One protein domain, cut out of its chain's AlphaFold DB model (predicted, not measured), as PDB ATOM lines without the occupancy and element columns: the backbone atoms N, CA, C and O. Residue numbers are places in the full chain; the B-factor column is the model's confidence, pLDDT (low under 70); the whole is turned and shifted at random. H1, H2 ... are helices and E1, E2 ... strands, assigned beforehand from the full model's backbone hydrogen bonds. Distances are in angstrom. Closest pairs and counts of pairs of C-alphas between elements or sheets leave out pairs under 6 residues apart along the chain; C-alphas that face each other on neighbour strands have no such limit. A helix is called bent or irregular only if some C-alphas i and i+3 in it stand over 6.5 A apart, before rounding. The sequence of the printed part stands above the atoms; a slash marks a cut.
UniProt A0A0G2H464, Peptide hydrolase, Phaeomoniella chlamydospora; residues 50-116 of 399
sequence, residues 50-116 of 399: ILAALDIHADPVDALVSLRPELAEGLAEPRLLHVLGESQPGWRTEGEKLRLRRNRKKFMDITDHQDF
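Overview. This is residues 50 to 116 of the 399 residues of the protein "Peptide hydrolase" of Phaeomoniella chlamydospora (UniProt A0A0G2H464). What shape is this? A small three-stranded sheet of E1, E2 and E3 lies towards one end of a flat, loose body, with H4 beside its strands; beyond H4 come H2 and H3, then H1 at the far end. What makes it up? The printed part has 67 residues with four named helices and three named strands, in order H1 H2 H3 E1 E2 H4 E3, class mixed; the antiparallel sheet runs E2 E1 E3. The radius of gyration of the C-alphas is 13.6 A, the spans 44 by 23 by 11 A.

Along the chain. Where are the strands? E1 is residues 78 to 83, 14.1 A long, E2 90 to 93, and E3 107 to 109, ending at C-alpha (318.758, 199.591, 271.424). Where are the helices? H4 is residues 94 to 102, 12.6 A long, H3 69 to 75, H2 60 to 67, and H1 50 to 56, beginning at C-alpha (290.523, 202.625, 277.437). H3 is only just irregular: C-alphas 70 and 73 are 6.8 A apart.

Arrangement. How do the strands pair? E1 and E2 form an antiparallel hairpin, N 79 to O 92 being 2.7 A; E1 and E3 are antiparallel, N 82 to O 108 being 2.8 A, both within hydrogen-bond range. Where is H4? It is on the sheet at a height of 6.4 A, only just over none of the strands, with 2 C-alphas falling on E2. E2, H4 and E3 make a split strand-helix-strand unit, two strands of one sheet joined through a helix, with E1 between them in the sheet, its crossover right-handed. And the other helices? H4 touches H2 at a steep tilt of 55 degrees, closest C-alphas Val 61 and Gly 95, 6.1 A, and H1 touches H2, closest C-alphas Ala 53 and Ala 63, 5.3 A; H3 and H4 only just touch, with 3 pairs of C-alphas within 8 A, the closest Leu 75 and Gly 95, 4.5 A. Every O i to N i+4 pair is within range in H1, H2 and H4, but 1 of 3 in H3, where 3 of 4 O i to N i+3 pairs are.

Size, cuts and confidence. How far does it reach? The two C-alphas farthest apart, Ala 52 and Asp 115, are 44.6 A apart. Is it whole? The printed part has no cut and no long link. Where is confidence low? Mean pLDDT of the printed part is 76.9, with 12 residues under 70, among them 103 to 106.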
ATOM      1  N   ILE A  50     289.190 202.014 277.544       69.31
ATOM      2  CA  ILE A  50     290.523 202.625 277.437       69.31
ATOM      3  C   ILE A  50     290.632 203.805 278.402       69.31
ATOM      4  O   ILE A  50     291.629 203.920 279.107       69.31
ATOM      5  N   LEU A  51     289.591 204.638 278.477       73.44
ATOM      6  CA  LEU A  51     289.532 205.744 279.436       73.44
ATOM      7  C   LEU A  51     289.531 205.220 280.873       73.44
ATOM      8  O   LEU A  51     290.326 205.678 281.683       73.44
ATOM      9  N   ALA A  52     288.736 204.184 281.157       78.06
ATOM     10  CA  ALA A  52     288.721 203.541 282.467       78.06
ATOM     11  C   ALA A  52     290.093 202.953 282.847       78.06
ATOM     12  O   ALA A  52     290.515 203.066 283.995       78.06
ATOM     13  N   ALA A  53     290.821 202.356 281.896       74.94
ATOM     14  CA  ALA A  53     292.167 201.848 282.151       74.94
ATOM     15  C   ALA A  53     293.188 202.971 282.397       74.94
ATOM     16  O   ALA A  53     294.040 202.819 283.267       74.94
ATOM     17  N   LEU A  54     293.098 204.093 281.679       76.88
ATOM     18  CA  LEU A  54     293.986 205.247 281.869       76.88
ATOM     19  C   LEU A  54     293.684 206.033 283.156       76.88
ATOM     20  O   LEU A  54     294.607 206.590 283.747       76.88
ATOM     21  N   ASP A  55     292.432 206.032 283.621       81.00
ATOM     22  CA  ASP A  55     292.046 206.603 284.921       81.00
ATOM     23  C   ASP A  55     292.616 205.792 286.095       81.00
ATOM     24  O   ASP A  55     292.979 206.349 287.132       81.00
ATOM     25  N   ILE A  56     292.706 204.468 285.942       86.88
ATOM     26  CA  ILE A  56     293.232 203.569 286.979       86.88
ATOM     27  C   ILE A  56     294.763 203.501 286.927       86.88
ATOM     28  O   ILE A  56     295.423 203.460 287.967       86.88
ATOM     29  N   HIS A  57     295.340 203.470 285.726       82.19
ATOM     30  CA  HIS A  57     296.764 203.249 285.514       82.19
ATOM     31  C   HIS A  57     297.429 204.499 284.934       82.19
ATOM     32  O   HIS A  57     297.370 204.771 283.736       82.19
ATOM     33  N   ALA A  58     298.141 205.233 285.795       77.00
ATOM     34  CA  ALA A  58     298.924 206.400 285.384       77.00
ATOM     35  C   ALA A  58     300.075 206.035 284.425       77.00
ATOM     36  O   ALA A  58     300.482 206.849 283.585       77.00
ATOM     37  N   ASP A  59     300.599 204.812 284.541       81.12
ATOM     38  CA  ASP A  59     301.630 204.251 283.676       81.12
ATOM     39  C   ASP A  59     300.999 203.656 282.403       81.12
ATOM     40  O   ASP A  59     300.060 202.864 282.487       81.12
ATOM     41  N   PRO A  60     301.487 204.022 281.200       73.56
ATOM     42  CA  PRO A  60     300.796 203.663 279.963       73.56
ATOM     43  C   PRO A  60     300.988 202.182 279.614       73.56
ATOM     44  O   PRO A  60     300.193 201.622 278.867       73.56
ATOM     45  N   VAL A  61     302.053 201.559 280.122       78.88
ATOM     46  CA  VAL A  61     302.367 200.151 279.905       78.88
ATOM     47  C   VAL A  61     301.516 199.311 280.851       78.88
ATOM     48  O   VAL A  61     300.985 198.294 280.422       78.88
ATOM     49  N   ASP A  62     301.273 199.780 282.076       83.00
ATOM     50  CA  ASP A  62     300.339 199.124 283.000       83.00
ATOM     51  C   ASP A  62     298.887 199.253 282.515       83.00
ATOM     52  O   ASP A  62     298.134 198.280 282.550       83.00
ATOM     53  N   ALA A  63     298.514 200.415 281.963       80.25
ATOM     54  CA  ALA A  63     297.230 200.599 281.285       80.25
ATOM     55  C   ALA A  63     297.091 199.653 280.078       80.25
ATOM     56  O   ALA A  63     296.050 199.023 279.891       80.25
ATOM     57  N   LEU A  64     298.154 199.508 279.277       78.50
ATOM     58  CA  LEU A  64     298.180 198.628 278.109       78.50
ATOM     59  C   LEU A  64     298.071 197.147 278.495       78.50
ATOM     60  O   LEU A  64     297.326 196.413 277.850       78.50
ATOM     61  N   VAL A  65     298.750 196.714 279.559       82.56
ATOM     62  CA  VAL A  65     298.668 195.340 280.080       82.56
ATOM     63  C   VAL A  65     297.299 195.061 280.706       82.56
ATOM     64  O   VAL A  65     296.762 193.973 280.526       82.56
ATOM     65  N   SER A  66     296.687 196.042 281.376       81.88
ATOM     66  CA  SER A  66     295.318 195.938 281.905       81.88
ATOM     67  C   SER A  66     294.281 195.746 280.791       81.88
ATOM     68  O   SER A  66     293.367 194.929 280.904       81.88
ATOM     69  N   LEU A  67     294.466 196.441 279.665       76.81
ATOM     70  CA  LEU A  67     293.620 196.301 278.479       76.81
ATOM     71  C   LEU A  67     293.907 195.023 277.679       76.81
ATOM     72  O   LEU A  67     292.989 194.485 277.058       76.81
ATOM     73  N   ARG A  68     295.167 194.573 277.648       78.12
ATOM     74  CA  ARG A  68     295.676 193.471 276.812       78.12
ATOM     75  C   ARG A  68     296.687 192.615 277.597       78.12
ATOM     76  O   ARG A  68     297.896 192.731 277.368       78.12
ATOM     77  N   PRO A  69     296.219 191.753 278.520       87.38
ATOM     78  CA  PRO A  69     297.092 190.978 279.405       87.38
ATOM     79  C   PRO A  69     298.075 190.064 278.667       87.38
ATOM     80  O   PRO A  69     299.166 189.794 279.162       87.38
ATOM     81  N   GLU A  70     297.723 189.616 277.463       81.94
ATOM     82  CA  GLU A  70     298.572 188.778 276.619       81.94
ATOM     83  C   GLU A  70     299.867 189.467 276.153       81.94
ATOM     84  O   GLU A  70     300.810 188.785 275.767       81.94
ATOM     85  N   LEU A  71     299.944 190.803 276.202       71.19
ATOM     86  CA  LEU A  71     301.152 191.553 275.836       71.19
ATOM     87  C   LEU A  71     302.181 191.622 276.972       71.19
ATOM     88  O   LEU A  71     303.301 192.079 276.744       71.19
ATOM     89  N   ALA A  72     301.825 191.176 278.181       83.38
ATOM     90  CA  ALA A  72     302.691 191.271 279.352       83.38
ATOM     91  C   ALA A  72     304.023 190.533 279.158       83.38
ATOM     92  O   ALA A  72     305.066 191.048 279.553       83.38
ATOM     93  N   GLU A  73     303.997 189.361 278.517       81.25
ATOM     94  CA  GLU A  73     305.203 188.563 278.272       81.25
ATOM     95  C   GLU A  73     306.159 189.274 277.304       81.25
ATOM     96  O   GLU A  73     307.336 189.438 277.616       81.25
ATOM     97  N   GLY A  74     305.638 189.809 276.192       74.12
ATOM     98  CA  GLY A  74     306.432 190.570 275.221       74.12
ATOM     99  C   GLY A  74     306.992 191.879 275.791       74.12
ATOM    100  O   GLY A  74     308.129 192.254 275.520       74.12
ATOM    101  N   LEU A  75     306.219 192.571 276.635       80.50
ATOM    102  CA  LEU A  75     306.663 193.797 277.305       80.50
ATOM    103  C   LEU A  75     307.702 193.534 278.402       80.50
ATOM    104  O   LEU A  75     308.432 194.454 278.761       80.50
ATOM    105  N   ALA A  76     307.786 192.307 278.915       88.00
ATOM    106  CA  ALA A  76     308.796 191.892 279.880       88.00
ATOM    107  C   ALA A  76     310.100 191.406 279.222       88.00
ATOM    108  O   ALA A  76     311.069 191.140 279.935       88.00
ATOM    109  N   GLU A  77     310.156 191.296 277.890       86.12
ATOM    110  CA  GLU A  77     311.356 190.823 277.203       86.12
ATOM    111  C   GLU A  77     312.565 191.735 277.462       86.12
ATOM    112  O   GLU A  77     312.440 192.963 277.377       86.12
ATOM    113  N   PRO A  78     313.750 191.157 277.731       89.38
ATOM    114  CA  PRO A  78     314.956 191.925 277.979       89.38
ATOM    115  C   PRO A  78     315.484 192.569 276.689       89.38
ATOM    116  O   PRO A  78     315.514 191.964 275.615       89.38
ATOM    117  N   ARG A  79     315.946 193.808 276.830       83.81
ATOM    118  CA  ARG A  79     316.579 194.660 275.829       83.81
ATOM    119  C   ARG A  79     317.790 195.337 276.440       83.81
ATOM    120  O   ARG A  79     317.696 195.935 277.510       83.81
ATOM    121  N   LEU A  80     318.925 195.267 275.764       86.81
ATOM    122  CA  LEU A  80     320.123 195.987 276.157       86.81
ATOM    123  C   LEU A  80     320.070 197.378 275.536       86.81
ATOM    124  O   LEU A  80     320.329 197.560 274.347       86.81
ATOM    125  N   LEU A  81     319.705 198.360 276.351       79.94
ATOM    126  CA  LEU A  81     319.559 199.736 275.909       79.94
ATOM    127  C   LEU A  81     320.750 200.542 276.399       79.94
ATOM    128  O   LEU A  81     321.020 200.609 277.601       79.94
ATOM    129  N   HIS A  82     321.424 201.217 275.477       76.94
ATOM    130  CA  HIS A  82     322.251 202.342 275.859       76.94
ATOM    131  C   HIS A  82     321.370 203.575 275.931       76.94
ATOM    132  O   HIS A  82     321.109 204.261 274.937       76.94
ATOM    133  N   VAL A  83     320.840 203.813 277.125       75.62
ATOM    134  CA  VAL A  83     320.150 205.064 277.385       75.62
ATOM    135  C   VAL A  83     321.187 206.161 277.384       75.62
ATOM    136  O   VAL A  83     322.280 206.071 277.937       75.62
ATOM    137  N   LEU A  84     320.811 207.211 276.699       58.50
ATOM    138  CA  LEU A  84     321.641 208.349 276.477       58.50
ATOM    139  C   LEU A  84     322.063 209.027 277.782       58.50
ATOM    140  O   LEU A  84     321.209 209.452 278.561       58.50
ATOM    141  N   GLY A  85     323.369 209.136 278.006       51.59
ATOM    142  CA  GLY A  85     323.928 209.656 279.254       51.59
ATOM    143  C   GLY A  85     324.195 208.592 280.323       51.59
ATOM    144  O   GLY A  85     324.698 208.931 281.389       51.59
ATOM    145  N   GLU A  86     323.917 207.313 280.063       71.38
ATOM    146  CA  GLU A  86     324.408 206.220 280.909       71.38
ATOM    147  C   GLU A  86     325.821 205.818 280.465       71.38
ATOM    148  O   GLU A  86     326.141 205.826 279.280       71.38
ATOM    149  N   SER A  87     326.709 205.502 281.408       55.47
ATOM    150  CA  SER A  87     328.125 205.235 281.100       55.47
ATOM    151  C   SER A  87     328.363 203.871 280.452       55.47
ATOM    152  O   SER A  87     329.412 203.646 279.850       55.47
ATOM    153  N   GLN A  88     327.402 202.960 280.584       72.88
ATOM    154  CA  GLN A  88     327.386 201.638 279.974       72.88
ATOM    155  C   GLN A  88     325.943 201.284 279.599       72.88
ATOM    156  O   GLN A  88     325.013 201.744 280.269       72.88
ATOM    157  N   PRO A  89     325.734 200.469 278.554       80.31
ATOM    158  CA  PRO A  89     324.412 199.950 278.235       80.31
ATOM    159  C   PRO A  89     323.870 199.074 279.371       80.31
ATOM    160  O   PRO A  89     324.607 198.301 279.986       80.31
ATOM    161  N   GLY A  90     322.568 199.186 279.634       83.31
ATOM    162  CA  GLY A  90     321.875 198.458 280.695       83.31
ATOM    163  C   GLY A  90     320.754 197.576 280.153       83.31
ATOM    164  O   GLY A  90     320.026 197.971 279.241       83.31
ATOM    165  N   TRP A  91     320.602 196.377 280.721       89.31
ATOM    166  CA  TRP A  91     319.467 195.505 280.418       89.31
ATOM    167  C   TRP A  91     318.195 196.058 281.062       89.31
ATOM    168  O   TRP A  91     318.147 196.296 282.269       89.31
ATOM    169  N   ARG A  92     317.179 196.267 280.233       90.31
ATOM    170  CA  ARG A  92     315.849 196.789 280.565       90.31
ATOM    171  C   ARG A  92     314.795 195.963 279.841       90.31
ATOM    172  O   ARG A  92     315.137 195.113 279.034       90.31
ATOM    173  N   THR A  93     313.523 196.202 280.101       92.44
ATOM    174  CA  THR A  93     312.417 195.527 279.407       92.44
ATOM    175  C   THR A  93     311.893 196.343 278.218       92.44
ATOM    176  O   THR A  93     312.048 197.569 278.173       92.44
ATOM    177  N   GLU A  94     311.218 195.704 277.258       80.94
ATOM    178  CA  GLU A  94     310.537 196.415 276.156       80.94
ATOM    179  C   GLU A  94     309.448 197.380 276.688       80.94
ATOM    180  O   GLU A  94     309.237 198.464 276.146       80.94
ATOM    181  N   GLY A  95     308.810 197.066 277.817       82.75
ATOM    182  CA  GLY A  95     307.906 197.984 278.514       82.75
ATOM    183  C   GLY A  95     308.624 199.223 279.055       82.75
ATOM    184  O   GLY A  95     308.161 200.350 278.881       82.75
ATOM    185  N   GLU A  96     309.803 199.065 279.657       84.94
ATOM    186  CA  GLU A  96     310.624 200.207 280.078       84.94
ATOM    187  C   GLU A  96     311.097 201.051 278.895       84.94
ATOM    188  O   GLU A  96     311.134 202.274 279.000       84.94
ATOM    189  N   LYS A  97     311.359 200.440 277.738       83.62
ATOM    190  CA  LYS A  97     311.648 201.156 276.489       83.62
ATOM    191  C   LYS A  97     310.500 202.077 276.065       83.62
ATOM    192  O   LYS A  97     310.732 203.225 275.681       83.62
ATOM    193  N   LEU A  98     309.252 201.621 276.175       74.94
ATOM    194  CA  LEU A  98     308.078 202.458 275.905       74.94
ATOM    195  C   LEU A  98     307.921 203.580 276.937       74.94
ATOM    196  O   LEU A  98     307.596 204.710 276.568       74.94
ATOM    197  N   ARG A  99     308.218 203.310 278.212       84.62
ATOM    198  CA  ARG A  99     308.253 204.339 279.265       84.62
ATOM    199  C   ARG A  99     309.330 205.382 278.989       84.62
ATOM    200  O   ARG A  99     309.065 206.571 279.126       84.62
ATOM    201  N   LEU A 100     310.506 204.964 278.522       79.81
ATOM    202  CA  LEU A 100     311.567 205.867 278.080       79.81
ATOM    203  C   LEU A 100     311.079 206.756 276.930       79.81
ATOM    204  O   LEU A 100     311.256 207.969 277.005       79.81
ATOM    205  N   ARG A 101     310.370 206.203 275.934       67.31
ATOM    206  CA  ARG A 101     309.761 206.999 274.849       67.31
ATOM    207  C   ARG A 101     308.703 207.983 275.353       67.31
ATOM    208  O   ARG A 101     308.756 209.150 274.972       67.31
ATOM    209  N   ARG A 102     307.787 207.564 276.239       70.75
ATOM    210  CA  ARG A 102     306.802 208.472 276.870       70.75
ATOM    211  C   ARG A 102     307.496 209.598 277.631       70.75
ATOM    212  O   ARG A 102     307.083 210.749 277.538       70.75
ATOM    213  N   ASN A 103     308.580 209.270 278.322       65.00
ATOM    214  CA  ASN A 103     309.395 210.215 279.080       65.00
ATOM    215  C   ASN A 103     310.406 210.970 278.202       65.00
ATOM    216  O   ASN A 103     311.299 211.626 278.734       65.00
ATOM    217  N   ARG A 104     310.289 210.860 276.868       61.19
ATOM    218  CA  ARG A 104     311.144 211.517 275.867       61.19
ATOM    219  C   ARG A 104     312.642 211.268 276.076       61.19
ATOM    220  O   ARG A 104     313.483 212.065 275.666       61.19
ATOM    221  N   LYS A 105     312.996 210.146 276.705       63.62
ATOM    222  CA  LYS A 105     314.376 209.685 276.831       63.62
ATOM    223  C   LYS A 105     314.799 209.092 275.494       63.62
ATOM    224  O   LYS A 105     314.191 208.132 275.022       63.62
ATOM    225  N   LYS A 106     315.844 209.661 274.890       59.59
ATOM    226  CA  LYS A 106     316.516 209.037 273.747       59.59
ATOM    227  C   LYS A 106     317.346 207.864 274.273       59.59
ATOM    228  O   LYS A 106     317.867 207.902 275.386       59.59
ATOM    229  N   PHE A 107     317.432 206.804 273.496       73.38
ATOM    230  CA  PHE A 107     318.226 205.625 273.811       73.38
ATOM    231  C   PHE A 107     318.512 204.891 272.508       73.38
ATOM    232  O   PHE A 107     317.745 204.998 271.548       73.38
ATOM    233  N   MET A 108     319.602 204.140 272.489       69.25
ATOM    234  CA  MET A 108     319.918 203.217 271.413       69.25
ATOM    235  C   MET A 108     319.679 201.797 271.910       69.25
ATOM    236  O   MET A 108     320.147 201.424 272.983       69.25
ATOM    237  N   ASP A 109     318.922 201.015 271.151       79.62
ATOM    238  CA  ASP A 109     318.758 199.591 271.424       79.62
ATOM    239  C   ASP A 109     319.901 198.839 270.743       79.62
ATOM    240  O   ASP A 109     320.024 198.876 269.520       79.62
ATOM    241  N   ILE A 110     320.767 198.218 271.541       77.94
ATOM    242  CA  ILE A 110     321.956 197.508 271.057       77.94
ATOM    243  C   ILE A 110     321.871 196.004 271.337       77.94
ATOM    244  O   ILE A 110     322.892 195.319 271.293       77.94
ATOM    245  N   THR A 111     320.669 195.493 271.631       80.06
ATOM    246  CA  THR A 111     320.424 194.112 272.079       80.06
ATOM    247  C   THR A 111     321.121 193.063 271.217       80.06
ATOM    248  O   THR A 111     321.778 192.197 271.780       80.06
ATOM    249  N   ASP A 112     321.102 193.193 269.890       76.62
ATOM    250  CA  ASP A 112     321.716 192.222 268.966       76.62
ATOM    251  C   ASP A 112     323.008 192.740 268.298       76.62
ATOM    252  O   ASP A 112     323.543 192.127 267.371       76.62
ATOM    253  N   HIS A 113     323.519 193.894 268.743       72.88
ATOM    254  CA  HIS A 113     324.579 194.650 268.057       72.88
ATOM    255  C   HIS A 113     325.723 195.082 268.987       72.88
ATOM    256  O   HIS A 113     326.414 196.070 268.747       72.88
ATOM    257  N   GLN A 114     325.944 194.304 270.043       76.44
ATOM    258  CA  GLN A 114     326.916 194.559 271.108       76.44
ATOM    259  C   GLN A 114     328.358 194.640 270.583       76.44
ATOM    260  O   GLN A 114     329.082 195.582 270.903       76.44
ATOM    261  N   ASP A 115     328.757 193.687 269.733       63.88
ATOM    262  CA  ASP A 115     330.107 193.631 269.158       63.88
ATOM    263  C   ASP A 115     330.380 194.822 268.228       63.88
ATOM    264  O   ASP A 115     331.476 195.382 268.225       63.88
ATOM    265  N   PHE A 116     329.366 195.251 267.471       53.97
ATOM    266  CA  PHE A 116     329.441 196.418 266.591       53.97
ATOM    267  C   PHE A 116     329.535 197.727 267.391       53.97
ATOM    268  O   PHE A 116     330.379 198.576 267.096       53.97
TER     269      PHE A 116